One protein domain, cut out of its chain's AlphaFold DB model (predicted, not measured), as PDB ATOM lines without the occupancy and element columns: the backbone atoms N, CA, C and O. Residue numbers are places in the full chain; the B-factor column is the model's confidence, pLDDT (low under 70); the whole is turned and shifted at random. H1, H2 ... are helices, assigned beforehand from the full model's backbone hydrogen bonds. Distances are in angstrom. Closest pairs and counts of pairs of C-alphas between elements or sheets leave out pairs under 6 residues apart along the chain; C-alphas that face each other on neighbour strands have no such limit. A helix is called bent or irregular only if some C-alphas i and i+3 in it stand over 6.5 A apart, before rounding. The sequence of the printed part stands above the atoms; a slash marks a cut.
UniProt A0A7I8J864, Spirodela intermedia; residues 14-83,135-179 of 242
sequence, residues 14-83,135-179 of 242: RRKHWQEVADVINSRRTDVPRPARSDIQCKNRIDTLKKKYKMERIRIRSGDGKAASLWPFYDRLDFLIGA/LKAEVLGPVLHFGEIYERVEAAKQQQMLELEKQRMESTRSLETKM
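What this domain is: This is residues 14 to 83 and 135 to 179 of the 242 residues of a protein of Spirodela intermedia (UniProt A0A7I8J864). One very long helix, H4, makes the longest axis; its first part passes between two shorter helices, H1 and H3, while its residues 155 to 179 stick out as a free arm. H2 runs crosswise to H1 and H3 like a post: H1 packs on its beginning and H3 farther along it. The grouping is loose, and H2 stays apart from H4. The printed part has 115 residues, with four named helices in the order H1, H2, H3, H4 and no named strand; the class is all helix. The whole is loose, with a radius of gyration of the C-alphas of 19.5 A, and flat, spanning 70 by 43 by 19 A.

Where its parts are: H4, residues 135 to 179, is 65.6 A long, from C-alpha 135 at (117.546, 83.555, 146.953) to C-alpha 179 at (57.500, 57.727, 152.455). It is neither bent nor irregular, but only just: C-alphas 138 and 141 are 6.2 A apart. H2, residues 39 to 62, measures 34.9 A. H1, residues 15 to 27, measures 18.1 A and begins with C-alpha 15 at (98.371, 67.255, 132.893). H3, residues 74 to 82, measures 11.0 A.

How they stand to each other: H4 touches H3 with residues 147 to 151 alone, and only just, with 3 pairs of C-alphas within 8 A. The closest C-alphas of the two, those of Leu 80 and Gly 147, are 6.4 A apart. H3 and H4 run the same way at a shallow tilt of 30 degrees. H1 and H4 are close but not clearly touching; their closest C-alphas, those of Ile 25 and Pro 142, are 6.7 A apart. They run opposite ways at a shallow tilt of 19 degrees. H2 touches H3 with residues 53 to 56 alone, about perpendicular at 84 degrees; the closest C-alphas are those of Tyr 53 and Tyr 74, 6.4 A apart. H2 touches H1 with residues 39 to 43 alone, about perpendicular at 85 degrees; the closest C-alphas are those of Trp 18 and Asp 39, 4.7 A apart. H2 and H4 are apart, and so are H1 and H3. The helix packing is mostly crossed, helices at more than a shallow tilt, but only just: 1 of 3 touching pairs is at a shallow tilt. In H1, H2 and H3 every O i to N i+4 pair is within hydrogen-bond range; in H4 40 of 41 are.

The domain as a whole: The two C-alphas farthest apart, those of Asp 31 and Met 179, are 70.1 A apart. Residues 61 to 66 also stand free; without the free stretches the body has 84 residues and spans 38 by 30 by 19 A. Residues 84 to 134 are not printed, and C-alphas 83 and 135 are 26.6 A apart across the cut. The links H1 to H2 and H2 to H3 are long, with 11 residues each. The mean pLDDT of the printed part is 71.9; 49 residues are under 70, among them residues 29 to 34, 60 to 70, 72 to 77, 79 to 83 and 135 to 148.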
ATOM      1  N   ARG A  14      94.758  68.068 136.081       72.19
ATOM      2  CA  ARG A  14      95.046  67.428 134.798       72.19
ATOM      3  C   ARG A  14      96.446  67.829 134.354       72.19
ATOM      4  O   ARG A  14      96.956  68.875 134.745       72.19
ATOM      5  N   ARG A  15      97.037  67.021 133.471       76.69
ATOM      6  CA  ARG A  15      98.371  67.255 132.893       76.69
ATOM      7  C   ARG A  15      98.576  68.700 132.413       76.69
ATOM      8  O   ARG A  15      99.626  69.271 132.655       76.69
ATOM      9  N   LYS A  16      97.540  69.301 131.816       72.69
ATOM     10  CA  LYS A  16      97.553  70.692 131.333       72.69
ATOM     11  C   LYS A  16      97.837  71.719 132.439       72.69
ATOM     12  O   LYS A  16      98.721  72.541 132.268       72.69
ATOM     13  N   HIS A  17      97.193  71.603 133.601       77.56
ATOM     14  CA  HIS A  17      97.434  72.531 134.713       77.56
ATOM     15  C   HIS A  17      98.841  72.364 135.307       77.56
ATOM     16  O   HIS A  17      99.452  73.326 135.755       77.56
ATOM     17  N   TRP A  18      99.386  71.143 135.298       81.62
ATOM     18  CA  TRP A  18     100.771  70.910 135.718       81.62
ATOM     19  C   TRP A  18     101.792  71.431 134.709       81.62
ATOM     20  O   TRP A  18     102.872  71.856 135.117       81.62
ATOM     21  N   GLN A  19     101.447  71.419 133.423       80.50
ATOM     22  CA  GLN A  19     102.254  72.030 132.376       80.50
ATOM     23  C   GLN A  19     102.314  73.549 132.560       80.50
ATOM     24  O   GLN A  19     103.406  74.091 132.596       80.50
ATOM     25  N   GLU A  20     101.182  74.211 132.822       78.94
ATOM     26  CA  GLU A  20     101.155  75.653 133.124       78.94
ATOM     27  C   GLU A  20     102.026  76.004 134.344       78.94
ATOM     28  O   GLU A  20     102.786  76.972 134.326       78.94
ATOM     29  N   VAL A  21     101.990  75.172 135.393       77.56
ATOM     30  CA  VAL A  21     102.871  75.326 136.564       77.56
ATOM     31  C   VAL A  21     104.346  75.178 136.180       77.56
ATOM     32  O   VAL A  21     105.180  75.957 136.643       77.56
ATOM     33  N   ALA A  22     104.685  74.190 135.352       82.31
ATOM     34  CA  ALA A  22     106.046  73.986 134.871       82.31
ATOM     35  C   ALA A  22     106.521  75.166 134.010       82.31
ATOM     36  O   ALA A  22     107.634  75.650 134.205       82.31
ATOM     37  N   ASP A  23     105.664  75.685 133.136       80.25
ATOM     38  CA  ASP A  23     105.972  76.797 132.238       80.25
ATOM     39  C   ASP A  23     106.233  78.091 133.022       80.25
ATOM     40  O   ASP A  23     107.210  78.783 132.749       80.25
ATOM     41  N   VAL A  24     105.449  78.380 134.068       81.50
ATOM     42  CA  VAL A  24     105.684  79.528 134.969       81.50
ATOM     43  C   VAL A  24     106.969  79.371 135.791       81.50
ATOM     44  O   VAL A  24     107.640  80.354 136.107       81.50
ATOM     45  N   ILE A  25     107.327  78.143 136.173       77.81
ATOM     46  CA  ILE A  25     108.583  77.869 136.885       77.81
ATOM     47  C   ILE A  25     109.779  78.039 135.942       77.81
ATOM     48  O   ILE A  25     110.798  78.588 136.355       77.81
ATOM     49  N   ASN A  26     109.644  77.606 134.690       83.56
ATOM     50  CA  ASN A  26     110.701  77.656 133.683       83.56
ATOM     51  C   ASN A  26     110.848  79.042 133.036       83.56
ATOM     52  O   ASN A  26     111.933  79.377 132.567       83.56
ATOM     53  N   SER A  27     109.794  79.863 133.019       77.94
ATOM     54  CA  SER A  27     109.845  81.239 132.506       77.94
ATOM     55  C   SER A  27     110.551  82.206 133.461       77.94
ATOM     56  O   SER A  27     110.980  83.289 133.053       77.94
ATOM     57  N   ARG A  28     110.725  81.816 134.731       73.12
ATOM     58  CA  ARG A  28     111.514  82.575 135.704       73.12
ATOM     59  C   ARG A  28     112.998  82.416 135.398       73.12
ATOM     60  O   ARG A  28     113.572  81.344 135.571       73.12
ATOM     61  N   ARG A  29     113.635  83.514 134.991       58.41
ATOM     62  CA  ARG A  29     115.094  83.584 134.883       58.41
ATOM     63  C   ARG A  29     115.685  83.536 136.285       58.41
ATOM     64  O   ARG A  29     115.413  84.416 137.095       58.41
ATOM     65  N   THR A  30     116.451  82.489 136.559       61.06
ATOM     66  CA  THR A  30     117.310  82.419 137.739       61.06
ATOM     67  C   THR A  30     118.740  82.684 137.314       61.06
ATOM     68  O   THR A  30     119.147  82.225 136.246       61.06
ATOM     69  N   ASP A  31     119.508  83.372 138.155       60.34
ATOM     70  CA  ASP A  31     120.905  83.728 137.856       60.34
ATOM     71  C   ASP A  31     121.794  82.476 137.701       60.34
ATOM     72  O   ASP A  31     122.874  82.511 137.116       60.34
ATOM     73  N   VAL A  32     121.300  81.335 138.195       64.75
ATOM     74  CA  VAL A  32     121.887  80.005 138.037       64.75
ATOM     75  C   VAL A  32     121.191  79.254 136.894       64.75
ATOM     76  O   VAL A  32     119.971  79.065 136.964       64.75
ATOM     77  N   PRO A  33     121.928  78.742 135.889       60.12
ATOM     78  CA  PRO A  33     121.372  77.849 134.881       60.12
ATOM     79  C   PRO A  33     120.795  76.604 135.557       60.12
ATOM     80  O   PRO A  33     121.508  75.859 136.235       60.12
ATOM     81  N   ARG A  34     119.490  76.376 135.402       65.88
ATOM     82  CA  ARG A  34     118.814  75.188 135.929       65.88
ATOM     83  C   ARG A  34     118.124  74.424 134.802       65.88
ATOM     84  O   ARG A  34     117.553  75.053 133.914       65.88
ATOM     85  N   PRO A  35     118.142  73.080 134.843       72.06
ATOM     86  CA  PRO A  35     117.386  72.268 133.900       72.06
ATOM     87  C   PRO A  35     115.892  72.588 133.986       72.06
ATOM     88  O   PRO A  35     115.355  72.747 135.090       72.06
ATOM     89  N   ALA A  36     115.228  72.636 132.830       75.44
ATOM     90  CA  ALA A  36     113.787  72.829 132.749       75.44
ATOM     91  C   ALA A  36     113.050  71.743 133.550       75.44
ATOM     92  O   ALA A  36     113.362  70.552 133.465       75.44
ATOM     93  N   ARG A  37     112.073  72.160 134.354       79.44
ATOM     94  CA  ARG A  37     111.213  71.265 135.136       79.44
ATOM     95  C   ARG A  37     110.039  70.809 134.281       79.44
ATOM     96  O   ARG A  37     109.458  71.617 133.567       79.44
ATOM     97  N   SER A  38     109.677  69.530 134.372       82.38
ATOM     98  CA  SER A  38     108.479  68.990 133.716       82.38
ATOM     99  C   SER A  38     107.255  69.015 134.632       82.38
ATOM    100  O   SER A  38     107.377  69.025 135.861       82.38
ATOM    101  N   ASP A  39     106.073  68.939 134.024       76.69
ATOM    102  CA  ASP A  39     104.771  68.753 134.675       76.69
ATOM    103  C   ASP A  39     104.801  67.646 135.748       76.69
ATOM    104  O   ASP A  39     104.337  67.825 136.879       76.69
ATOM    105  N   ILE A  40     105.434  66.516 135.423       82.75
ATOM    106  CA  ILE A  40     105.581  65.360 136.315       82.75
ATOM    107  C   ILE A  40     106.514  65.674 137.493       82.75
ATOM    108  O   ILE A  40     106.232  65.284 138.628       82.75
ATOM    109  N   GLN A  41     107.614  66.397 137.265       80.19
ATOM    110  CA  GLN A  41     108.537  66.775 138.339       80.19
ATOM    111  C   GLN A  41     107.902  67.764 139.319       80.19
ATOM    112  O   GLN A  41     108.093  67.631 140.532       80.19
ATOM    113  N   CYS A  42     107.120  68.718 138.814       74.88
ATOM    114  CA  CYS A  42     106.350  69.644 139.637       74.88
ATOM    115  C   CYS A  42     105.346  68.883 140.506       74.88
ATOM    116  O   CYS A  42     105.360  69.038 141.727       74.88
ATOM    117  N   LYS A  43     104.567  67.971 139.911       82.69
ATOM    118  CA  LYS A  43     103.636  67.108 140.647       82.69
ATOM    119  C   LYS A  43     104.336  66.300 141.749       82.69
ATOM    120  O   LYS A  43     103.941  66.374 142.910       82.69
ATOM    121  N   ASN A  44     105.420  65.593 141.420       83.88
ATOM    122  CA  ASN A  44     106.161  64.764 142.380       83.88
ATOM    123  C   ASN A  44     106.745  65.588 143.538       83.88
ATOM    124  O   ASN A  44     106.787  65.132 144.688       83.88
ATOM    125  N   ARG A  45     107.177  66.827 143.262       80.00
ATOM    126  CA  ARG A  45     107.648  67.750 144.299       80.00
ATOM    127  C   ARG A  45     106.526  68.107 145.269       80.00
ATOM    128  O   ARG A  45     106.757  68.093 146.477       80.00
ATOM    129  N   ILE A  46     105.327  68.373 144.760       77.25
ATOM    130  CA  ILE A  46     104.153  68.685 145.579       77.25
ATOM    131  C   ILE A  46     103.688  67.486 146.390       77.25
ATOM    132  O   ILE A  46     103.447  67.627 147.586       77.25
ATOM    133  N   ASP A  47     103.633  66.302 145.793       79.56
ATOM    134  CA  ASP A  47     103.235  65.085 146.502       79.56
ATOM    135  C   ASP A  47     104.186  64.791 147.672       79.56
ATOM    136  O   ASP A  47     103.752  64.464 148.782       79.56
ATOM    137  N   THR A  48     105.484  65.024 147.466       80.06
ATOM    138  CA  THR A  48     106.496  64.930 148.526       80.06
ATOM    139  C   THR A  48     106.248  65.957 149.632       80.06
ATOM    140  O   THR A  48     106.267  65.604 150.812       80.06
ATOM    141  N   LEU A  49     105.976  67.217 149.280       74.00
ATOM    142  CA  LEU A  49     105.693  68.274 150.256       74.00
ATOM    143  C   LEU A  49     104.411  67.992 151.051       74.00
ATOM    144  O   LEU A  49     104.425  68.114 152.274       74.00
ATOM    145  N   LYS A  50     103.343  67.518 150.397       72.00
ATOM    146  CA  LYS A  50     102.095  67.099 151.058       72.00
ATOM    147  C   LYS A  50     102.332  65.931 152.012       72.00
ATOM    148  O   LYS A  50     101.768  65.918 153.105       72.00
ATOM    149  N   LYS A  51     103.170  64.957 151.636       72.56
ATOM    150  CA  LYS A  51     103.532  63.830 152.511       72.56
ATOM    151  C   LYS A  51     104.297  64.308 153.746       72.56
ATOM    152  O   LYS A  51     103.938  63.926 154.856       72.56
ATOM    153  N   LYS A  52     105.300  65.176 153.569       71.44
ATOM    154  CA  LYS A  52     106.068  65.752 154.687       71.44
ATOM    155  C   LYS A  52     105.185  66.593 155.609       71.44
ATOM    156  O   LYS A  52     105.244  66.397 156.814       71.44
ATOM    157  N   TYR A  53     104.304  67.420 155.052       74.50
ATOM    158  CA  TYR A  53     103.339  68.204 155.825       74.50
ATOM    159  C   TYR A  53     102.388  67.322 156.647       74.50
ATOM    160  O   TYR A  53     102.196  67.573 157.830       74.50
ATOM    161  N   LYS A  54     101.842  66.240 156.070       75.19
ATOM    162  CA  LYS A  54     100.997  65.296 156.824       75.19
ATOM    163  C   LYS A  54     101.734  64.683 158.017       75.19
ATOM    164  O   LYS A  54     101.145  64.582 159.087       75.19
ATOM    165  N   MET A  55     102.993  64.283 157.834       68.44
ATOM    166  CA  MET A  55     103.809  63.714 158.915       68.44
ATOM    167  C   MET A  55     104.114  64.750 160.001       68.44
ATOM    168  O   MET A  55     103.941  64.461 161.182       68.44
ATOM    169  N   GLU A  56     104.506  65.960 159.606       71.50
ATOM    170  CA  GLU A  56     104.811  67.052 160.536       71.50
ATOM    171  C   GLU A  56     103.562  67.489 161.322       71.50
ATOM    172  O   GLU A  56     103.629  67.722 162.524       71.50
ATOM    173  N   ARG A  57     102.385  67.480 160.686       69.69
ATOM    174  CA  ARG A  57     101.106  67.810 161.330       69.69
ATOM    175  C   ARG A  57     100.674  66.776 162.368       69.69
ATOM    176  O   ARG A  57     100.145  67.141 163.412       69.69
ATOM    177  N   ILE A  58     100.897  65.487 162.097       68.50
ATOM    178  CA  ILE A  58     100.687  64.427 163.097       68.50
ATOM    179  C   ILE A  58     101.667  64.627 164.256       68.50
ATOM    180  O   ILE A  58     101.258  64.583 165.409       68.50
ATOM    181  N   ARG A  59     102.934  64.930 163.952       72.06
ATOM    182  CA  ARG A  59     103.974  65.174 164.955       72.06
ATOM    183  C   ARG A  59     103.631  66.334 165.888       72.06
ATOM    184  O   ARG A  59     103.792  66.191 167.092       72.06
ATOM    185  N   ILE A  60     103.129  67.445 165.352       68.31
ATOM    186  CA  ILE A  60     102.724  68.609 166.152       68.31
ATOM    187  C   ILE A  60     101.460  68.318 166.958       68.31
ATOM    188  O   ILE A  60     101.381  68.710 168.113       68.31
ATOM    189  N   ARG A  61     100.490  67.588 166.395       66.50
ATOM    190  CA  ARG A  61      99.268  67.211 167.123       66.50
ATOM    191  C   ARG A  61      99.527  66.205 168.249       66.50
ATOM    192  O   ARG A  61      98.762  66.162 169.205       66.50
ATOM    193  N   SER A  62     100.563  65.382 168.112       62.19
ATOM    194  CA  SER A  62     101.025  64.441 169.139       62.19
ATOM    195  C   SER A  62     102.035  65.058 170.113       62.19
ATOM    196  O   SER A  62     102.318  64.455 171.143       62.19
ATOM    197  N   GLY A  63     102.599  66.223 169.786       57.84
ATOM    198  CA  GLY A  63     103.517  66.972 170.634       57.84
ATOM    199  C   GLY A  63     102.754  67.933 171.535       57.84
ATOM    200  O   GLY A  63     101.807  68.584 171.106       57.84
ATOM    201  N   ASP A  64     103.178  68.024 172.785       51.31
ATOM    202  CA  ASP A  64     102.508  68.745 173.864       51.31
ATOM    203  C   ASP A  64     102.598  70.278 173.683       51.31
ATOM    204  O   ASP A  64     103.372  70.951 174.355       51.31
ATOM    205  N   GLY A  65     101.920  70.829 172.667       55.06
ATOM    206  CA  GLY A  65     101.679  72.262 172.410       55.06
ATOM    207  C   GLY A  65     102.893  73.196 172.259       55.06
ATOM    208  O   GLY A  65     102.709  74.379 171.979       55.06
ATOM    209  N   LYS A  66     104.123  72.706 172.452       51.50
ATOM    210  CA  LYS A  66     105.331  73.526 172.664       51.50
ATOM    211  C   LYS A  66     106.423  73.328 171.611       51.50
ATOM    212  O   LYS A  66     107.412  74.056 171.617       51.50
ATOM    213  N   ALA A  67     106.261  72.369 170.701       53.31
ATOM    214  CA  ALA A  67     107.202  72.150 169.609       53.31
ATOM    215  C   ALA A  67     106.775  72.972 168.386       53.31
ATOM    216  O   ALA A  67     105.924  72.544 167.608       53.31
ATOM    217  N   ALA A  68     107.373  74.153 168.212       56.25
ATOM    218  CA  ALA A  68     107.384  74.812 166.910       56.25
ATOM    219  C   ALA A  68     107.948  73.825 165.870       56.25
ATOM    220  O   ALA A  68     108.915  73.113 166.158       56.25
ATOM    221  N   SER A  69     107.343  73.740 164.683       59.72
ATOM    222  CA  SER A  69     107.829  72.840 163.634       59.72
ATOM    223  C   SER A  69     109.299  73.126 163.329       59.72
ATOM    224  O   SER A  69     109.653  74.248 162.970       59.72
ATOM    225  N   LEU A  70     110.150  72.100 163.386       64.56
ATOM    226  CA  LEU A  70     111.558  72.197 162.968       64.56
ATOM    227  C   LEU A  70     111.688  72.385 161.450       64.56
ATOM    228  O   LEU A  70     112.774  72.642 160.931       64.56
ATOM    229  N   TRP A  71     110.580  72.225 160.723       74.25
ATOM    230  CA  TRP A  71     110.522  72.389 159.287       74.25
ATOM    231  C   TRP A  71     110.070  73.807 158.892       74.25
ATOM    232  O   TRP A  71     108.892  74.126 159.040       74.25
ATOM    233  N   PRO A  72     110.942  74.640 158.281       69.19
ATOM    234  CA  PRO A  72     110.658  76.061 158.013       69.19
ATOM    235  C   PRO A  72     109.498  76.347 157.047       69.19
ATOM    236  O   PRO A  72     109.101  77.495 156.874       69.19
ATOM    237  N   PHE A  73     108.984  75.324 156.357       68.00
ATOM    238  CA  PHE A  73     107.857  75.454 155.426       68.00
ATOM    239  C   PHE A  73     106.530  74.997 156.030       68.00
ATOM    240  O   PHE A  73     105.504  75.132 155.365       68.00
ATOM    241  N   TYR A  74     106.546  74.447 157.247       68.44
ATOM    242  CA  TYR A  74     105.352  73.924 157.890       68.44
ATOM    243  C   TYR A  74     104.329  75.029 158.126       68.44
ATOM    244  O   TYR A  74     103.256  74.922 157.562       68.44
ATOM    245  N   ASP A  75     104.672  76.117 158.824       67.94
ATOM    246  CA  ASP A  75     103.722  77.204 159.129       67.94
ATOM    247  C   ASP A  75     103.124  77.828 157.867       67.94
ATOM    248  O   ASP A  75     101.947  78.174 157.809       67.94
ATOM    249  N   ARG A  76     103.929  77.929 156.803       67.88
ATOM    250  CA  ARG A  76     103.477  78.473 155.521       67.88
ATOM    251  C   ARG A  76     102.519  77.531 154.799       67.88
ATOM    252  O   ARG A  76     101.557  77.992 154.194       67.88
ATOM    253  N   LEU A  77     102.786  76.228 154.846       68.69
ATOM    254  CA  LEU A  77     101.888  75.213 154.304       68.69
ATOM    255  C   LEU A  77     100.659  75.021 155.189       68.69
ATOM    256  O   LEU A  77      99.590  74.774 154.657       68.69
ATOM    257  N   ASP A  78     100.785  75.161 156.501       72.69
ATOM    258  CA  ASP A  78      99.686  75.040 157.450       72.69
ATOM    259  C   ASP A  78      98.745  76.234 157.359       72.69
ATOM    260  O   ASP A  78      97.540  76.046 157.341       72.69
ATOM    261  N   PHE A  79      99.263  77.447 157.163       69.81
ATOM    262  CA  PHE A  79      98.439  78.601 156.814       69.81
ATOM    263  C   PHE A  79      97.725  78.386 155.474       69.81
ATOM    264  O   PHE A  79      96.522  78.594 155.369       69.81
ATOM    265  N   LEU A  80      98.438  77.893 154.460       65.75
ATOM    266  CA  LEU A  80      97.874  77.651 153.132       65.75
ATOM    267  C   LEU A  80      96.831  76.514 153.098       65.75
ATOM    268  O   LEU A  80      95.890  76.555 152.314       65.75
ATOM    269  N   ILE A  81      97.006  75.477 153.920       63.28
ATOM    270  CA  ILE A  81      96.151  74.278 153.963       63.28
ATOM    271  C   ILE A  81      95.064  74.402 155.047       63.28
ATOM    272  O   ILE A  81      93.993  73.817 154.912       63.28
ATOM    273  N   GLY A  82      95.336  75.144 156.118       50.97
ATOM    274  CA  GLY A  82      94.480  75.366 157.284       50.97
ATOM    275  C   GLY A  82      93.621  76.633 157.217       50.97
ATOM    276  O   GLY A  82      92.727  76.789 158.046       50.97
ATOM    277  N   ALA A  83      93.802  77.499 156.212       43.91
ATOM    278  CA  ALA A  83      92.953  78.674 155.977       43.91
ATOM    279  C   ALA A  83      91.484  78.361 155.605       43.91
ATOM    280  O   ALA A  83      90.700  79.284 155.399       43.91
ATOM    281  N   LEU A 135     117.975  84.921 146.598       45.03
ATOM    282  CA  LEU A 135     117.546  83.555 146.953       45.03
ATOM    283  C   LEU A 135     116.173  83.504 147.645       45.03
ATOM    284  O   LEU A 135     115.396  82.572 147.416       45.03
ATOM    285  N   LYS A 136     115.837  84.512 148.464       47.38
ATOM    286  CA  LYS A 136     114.484  84.649 149.024       47.38
ATOM    287  C   LYS A 136     113.464  84.891 147.913       47.38
ATOM    288  O   LYS A 136     112.460  84.194 147.889       47.38
ATOM    289  N   ALA A 137     113.705  85.807 146.978       50.53
ATOM    290  CA  ALA A 137     112.759  86.101 145.898       50.53
ATOM    291  C   ALA A 137     112.586  84.932 144.900       50.53
ATOM    292  O   ALA A 137     111.453  84.624 144.510       50.53
ATOM    293  N   GLU A 138     113.675  84.238 144.548       51.19
ATOM    294  CA  GLU A 138     113.676  83.090 143.626       51.19
ATOM    295  C   GLU A 138     112.829  81.916 144.136       51.19
ATOM    296  O   GLU A 138     112.151  81.253 143.351       51.19
ATOM    297  N   VAL A 139     112.836  81.663 145.450       51.69
ATOM    298  CA  VAL A 139     112.098  80.548 146.068       51.69
ATOM    299  C   VAL A 139     110.712  80.981 146.555       51.69
ATOM    300  O   VAL A 139     109.758  80.209 146.469       51.69
ATOM    301  N   LEU A 140     110.552  82.216 147.037       57.53
ATOM    302  CA  LEU A 140     109.299  82.690 147.632       57.53
ATOM    303  C   LEU A 140     108.194  82.894 146.592       57.53
ATOM    304  O   LEU A 140     107.038  82.590 146.887       57.53
ATOM    305  N   GLY A 141     108.539  83.364 145.389       62.41
ATOM    306  CA  GLY A 141     107.583  83.627 144.311       62.41
ATOM    307  C   GLY A 141     106.881  82.368 143.780       62.41
ATOM    308  O   GLY A 141     105.650  82.339 143.770       62.41
ATOM    309  N   PRO A 142     107.609  81.304 143.395       60.66
ATOM    310  CA  PRO A 142     107.001  80.032 143.005       60.66
ATOM    311  C   PRO A 142     106.186  79.392 144.130       60.66
ATOM    312  O   PRO A 142     105.149  78.801 143.863       60.66
ATOM    313  N   VAL A 143     106.609  79.536 145.392       62.03
ATOM    314  CA  VAL A 143     105.862  79.006 146.548       62.03
ATOM    315  C   VAL A 143     104.571  79.794 146.801       62.03
ATOM    316  O   VAL A 143     103.573  79.193 147.183       62.03
ATOM    317  N   LEU A 144     104.565  81.113 146.579       66.31
ATOM    318  CA  LEU A 144     103.362  81.950 146.682       66.31
ATOM    319  C   LEU A 144     102.355  81.648 145.573       66.31
ATOM    320  O   LEU A 144     101.196  81.379 145.863       66.31
ATOM    321  N   HIS A 145     102.815  81.609 144.322       65.75
ATOM    322  CA  HIS A 145     101.955  81.292 143.183       65.75
ATOM    323  C   HIS A 145     101.419  79.855 143.250       65.75
ATOM    324  O   HIS A 145     100.258  79.588 142.945       65.75
ATOM    325  N   PHE A 146     102.248  78.922 143.728       63.91
ATOM    326  CA  PHE A 146     101.798  77.576 144.050       63.91
ATOM    327  C   PHE A 146     100.727  77.583 145.148       63.91
ATOM    328  O   PHE A 146      99.773  76.816 145.063       63.91
ATOM    329  N   GLY A 147     100.855  78.475 146.135       68.50
ATOM    330  CA  GLY A 147      99.837  78.709 147.149       68.50
ATOM    331  C   GLY A 147      98.486  79.088 146.554       68.50
ATOM    332  O   GLY A 147      97.503  78.391 146.779       68.50
ATOM    333  N   GLU A 148      98.458  80.112 145.709       67.06
ATOM    334  CA  GLU A 148      97.235  80.585 145.049       67.06
ATOM    335  C   GLU A 148      96.569  79.506 144.179       67.06
ATOM    336  O   GLU A 148      95.345  79.366 144.154       67.06
ATOM    337  N   ILE A 149      97.363  78.724 143.438       71.69
ATOM    338  CA  ILE A 149      96.838  77.630 142.608       71.69
ATOM    339  C   ILE A 149      96.288  76.508 143.491       71.69
ATOM    340  O   ILE A 149      95.220  75.964 143.209       71.69
ATOM    341  N   TYR A 150      97.003  76.156 144.558       69.56
ATOM    342  CA  TYR A 150      96.587  75.109 145.483       69.56
ATOM    343  C   TYR A 150      95.300  75.479 146.227       69.56
ATOM    344  O   TYR A 150      94.404  74.645 146.339       69.56
ATOM    345  N   GLU A 151      95.183  76.731 146.665       70.06
ATOM    346  CA  GLU A 151      93.989  77.280 147.307       70.06
ATOM    347  C   GLU A 151      92.759  77.139 146.403       70.06
ATOM    348  O   GLU A 151      91.747  76.577 146.818       70.06
ATOM    349  N   ARG A 152      92.871  77.535 145.127       71.88
ATOM    350  CA  ARG A 152      91.784  77.380 144.146       71.88
ATOM    351  C   ARG A 152      91.370  75.921 143.946       71.88
ATOM    352  O   ARG A 152      90.182  75.628 143.819       71.88
ATOM    353  N   VAL A 153      92.330  74.998 143.922       72.31
ATOM    354  CA  VAL A 153      92.054  73.568 143.717       72.31
ATOM    355  C   VAL A 153      91.390  72.935 144.939       72.31
ATOM    356  O   VAL A 153      90.420  72.192 144.786       72.31
ATOM    357  N   GLU A 154      91.879  73.208 146.148       73.62
ATOM    358  CA  GLU A 154      91.246  72.672 147.355       73.62
ATOM    359  C   GLU A 154      89.870  73.317 147.592       73.62
ATOM    360  O   GLU A 154      88.945  72.598 147.965       73.62
ATOM    361  N   ALA A 155      89.678  74.602 147.264       66.75
ATOM    362  CA  ALA A 155      88.361  75.247 147.296       66.75
ATOM    363  C   ALA A 155      87.368  74.581 146.327       66.75
ATOM    364  O   ALA A 155      86.259  74.229 146.727       66.75
ATOM    365  N   ALA A 156      87.775  74.318 145.080       70.50
ATOM    366  CA  ALA A 156      86.935  73.616 144.105       70.50
ATOM    367  C   ALA A 156      86.578  72.190 144.566       70.50
ATOM    368  O   ALA A 156      85.449  71.726 144.402       70.50
ATOM    369  N   LYS A 157      87.525  71.494 145.204       70.75
ATOM    370  CA  LYS A 157      87.299  70.161 145.770       70.75
ATOM    371  C   LYS A 157      86.344  70.188 146.968       70.75
ATOM    372  O   LYS A 157      85.509  69.294 147.088       70.75
ATOM    373  N   GLN A 158      86.449  71.192 147.840       67.75
ATOM    374  CA  GLN A 158      85.530  71.384 148.965       67.75
ATOM    375  C   GLN A 158      84.117  71.720 148.479       67.75
ATOM    376  O   GLN A 158      83.159  71.113 148.945       67.75
ATOM    377  N   GLN A 159      83.981  72.598 147.483       74.31
ATOM    378  CA  GLN A 159      82.688  72.896 146.859       74.31
ATOM    379  C   GLN A 159      82.041  71.647 146.263       74.31
ATOM    380  O   GLN A 159      80.852  71.413 146.448       74.31
ATOM    381  N   GLN A 160      82.825  70.799 145.600       75.75
ATOM    382  CA  GLN A 160      82.309  69.549 145.059       75.75
ATOM    383  C   GLN A 160      81.900  68.554 146.155       75.75
ATOM    384  O   GLN A 160      80.926  67.825 145.987       75.75
ATOM    385  N   MET A 161      82.625  68.518 147.274       67.06
ATOM    386  CA  MET A 161      82.245  67.710 148.433       67.06
ATOM    387  C   MET A 161      80.908  68.175 149.018       67.06
ATOM    388  O   MET A 161      80.050  67.336 149.275       67.06
ATOM    389  N   LEU A 162      80.705  69.491 149.131       83.12
ATOM    390  CA  LEU A 162      79.443  70.084 149.575       83.12
ATOM    391  C   LEU A 162      78.297  69.813 148.595       83.12
ATOM    392  O   LEU A 162      77.199  69.491 149.026       83.12
ATOM    393  N   GLU A 163      78.535  69.898 147.287       86.56
ATOM    394  CA  GLU A 163      77.509  69.611 146.275       86.56
ATOM    395  C   GLU A 163      77.099  68.130 146.296       86.56
ATOM    396  O   GLU A 163      75.915  67.805 146.234       86.56
ATOM    397  N   LEU A 164      78.060  67.216 146.457       80.38
ATOM    398  CA  LEU A 164      77.766  65.790 146.622       80.38
ATOM    399  C   LEU A 164      77.025  65.508 147.936       80.38
ATOM    400  O   LEU A 164      76.110  64.685 147.960       80.38
ATOM    401  N   GLU A 165      77.390  66.188 149.022       79.69
ATOM    402  CA  GLU A 165      76.696  66.087 150.305       79.69
ATOM    403  C   GLU A 165      75.276  66.663 150.236       79.69
ATOM    404  O   GLU A 165      74.340  66.053 150.751       79.69
ATOM    405  N   LYS A 166      75.090  67.773 149.517       89.00
ATOM    406  CA  LYS A 166      73.786  68.370 149.224       89.00
ATOM    407  C   LYS A 166      72.907  67.402 148.441       89.00
ATOM    408  O   LYS A 166      71.795  67.124 148.872       89.00
ATOM    409  N   GLN A 167      73.414  66.819 147.355       89.25
ATOM    410  CA  GLN A 167      72.682  65.820 146.568       89.25
ATOM    411  C   GLN A 167      72.334  64.577 147.392       89.25
ATOM    412  O   GLN A 167      71.240  64.020 147.257       89.25
ATOM    413  N   ARG A 168      73.243  64.152 148.280       86.38
ATOM    414  CA  ARG A 168      72.987  63.076 149.241       86.38
ATOM    415  C   ARG A 168      71.850  63.455 150.194       86.38
ATOM    416  O   ARG A 168      70.936  62.657 150.370       86.38
ATOM    417  N   MET A 169      71.883  64.652 150.774       82.31
ATOM    418  CA  MET A 169      70.847  65.134 151.691       82.31
ATOM    419  C   MET A 169      69.490  65.299 150.988       82.31
ATOM    420  O   MET A 169      68.462  64.912 151.536       82.31
ATOM    421  N   GLU A 170      69.479  65.807 149.757       89.56
ATOM    422  CA  GLU A 170      68.270  66.058 148.965       89.56
ATOM    423  C   GLU A 170      67.608  64.761 148.489       89.56
ATOM    424  O   GLU A 170      66.385  64.626 148.545       89.56
ATOM    425  N   SER A 171      68.411  63.758 148.123       86.44
ATOM    426  CA  SER A 171      67.910  62.416 147.812       86.44
ATOM    427  C   SER A 171      67.252  61.775 149.036       86.44
ATOM    428  O   SER A 171      66.139  61.260 148.930       86.44
ATOM    429  N   THR A 172      67.894  61.855 150.207       84.31
ATOM    430  CA  THR A 172      67.334  61.342 151.466       84.31
ATOM    431  C   THR A 172      66.033  62.059 151.829       84.31
ATOM    432  O   THR A 172      65.020  61.401 152.047       84.31
ATOM    433  N   ARG A 173      66.004  63.398 151.783       91.56
ATOM    434  CA  ARG A 173      64.801  64.194 152.078       91.56
ATOM    435  C   ARG A 173      63.657  63.912 151.100       91.56
ATOM    436  O   ARG A 173      62.492  63.874 151.498       91.56
ATOM    437  N   SER A 174      63.969  63.698 149.818       91.69
ATOM    438  CA  SER A 174      62.975  63.312 148.810       91.69
ATOM    439  C   SER A 174      62.369  61.940 149.117       91.69
ATOM    440  O   SER A 174      61.158  61.766 148.982       91.69
ATOM    441  N   LEU A 175      63.181  60.980 149.572       92.25
ATOM    442  CA  LEU A 175      62.692  59.671 150.011       92.25
ATOM    443  C   LEU A 175      61.817  59.788 151.261       92.25
ATOM    444  O   LEU A 175      60.723  59.234 151.267       92.25
ATOM    445  N   GLU A 176      62.241  60.545 152.271       91.44
ATOM    446  CA  GLU A 176      61.452  60.784 153.488       91.44
ATOM    447  C   GLU A 176      60.094  61.415 153.167       91.44
ATOM    448  O   GLU A 176      59.060  60.956 153.651       91.44
ATOM    449  N   THR A 177      60.079  62.407 152.273       92.56
ATOM    450  CA  THR A 177      58.841  63.062 151.829       92.56
ATOM    451  C   THR A 177      57.914  62.071 151.128       92.56
ATOM    452  O   THR A 177      56.725  62.028 151.427       92.56
ATOM    453  N   LYS A 178      58.446  61.233 150.227       95.31
ATOM    454  CA  LYS A 178      57.656  60.202 149.532       95.31
ATOM    455  C   LYS A 178      57.117  59.146 150.490       95.31
ATOM    456  O   LYS A 178      55.962  58.756 150.367       95.31
ATOM    457  N   MET A 179      57.928  58.698 151.445       94.94
ATOM    458  CA  MET A 179      57.500  57.727 152.455       94.94
ATOM    459  C   MET A 179      56.385  58.299 153.332       94.94
ATOM    460  O   MET A 179      55.377  57.631 153.558       94.94
TER     461      MET A 179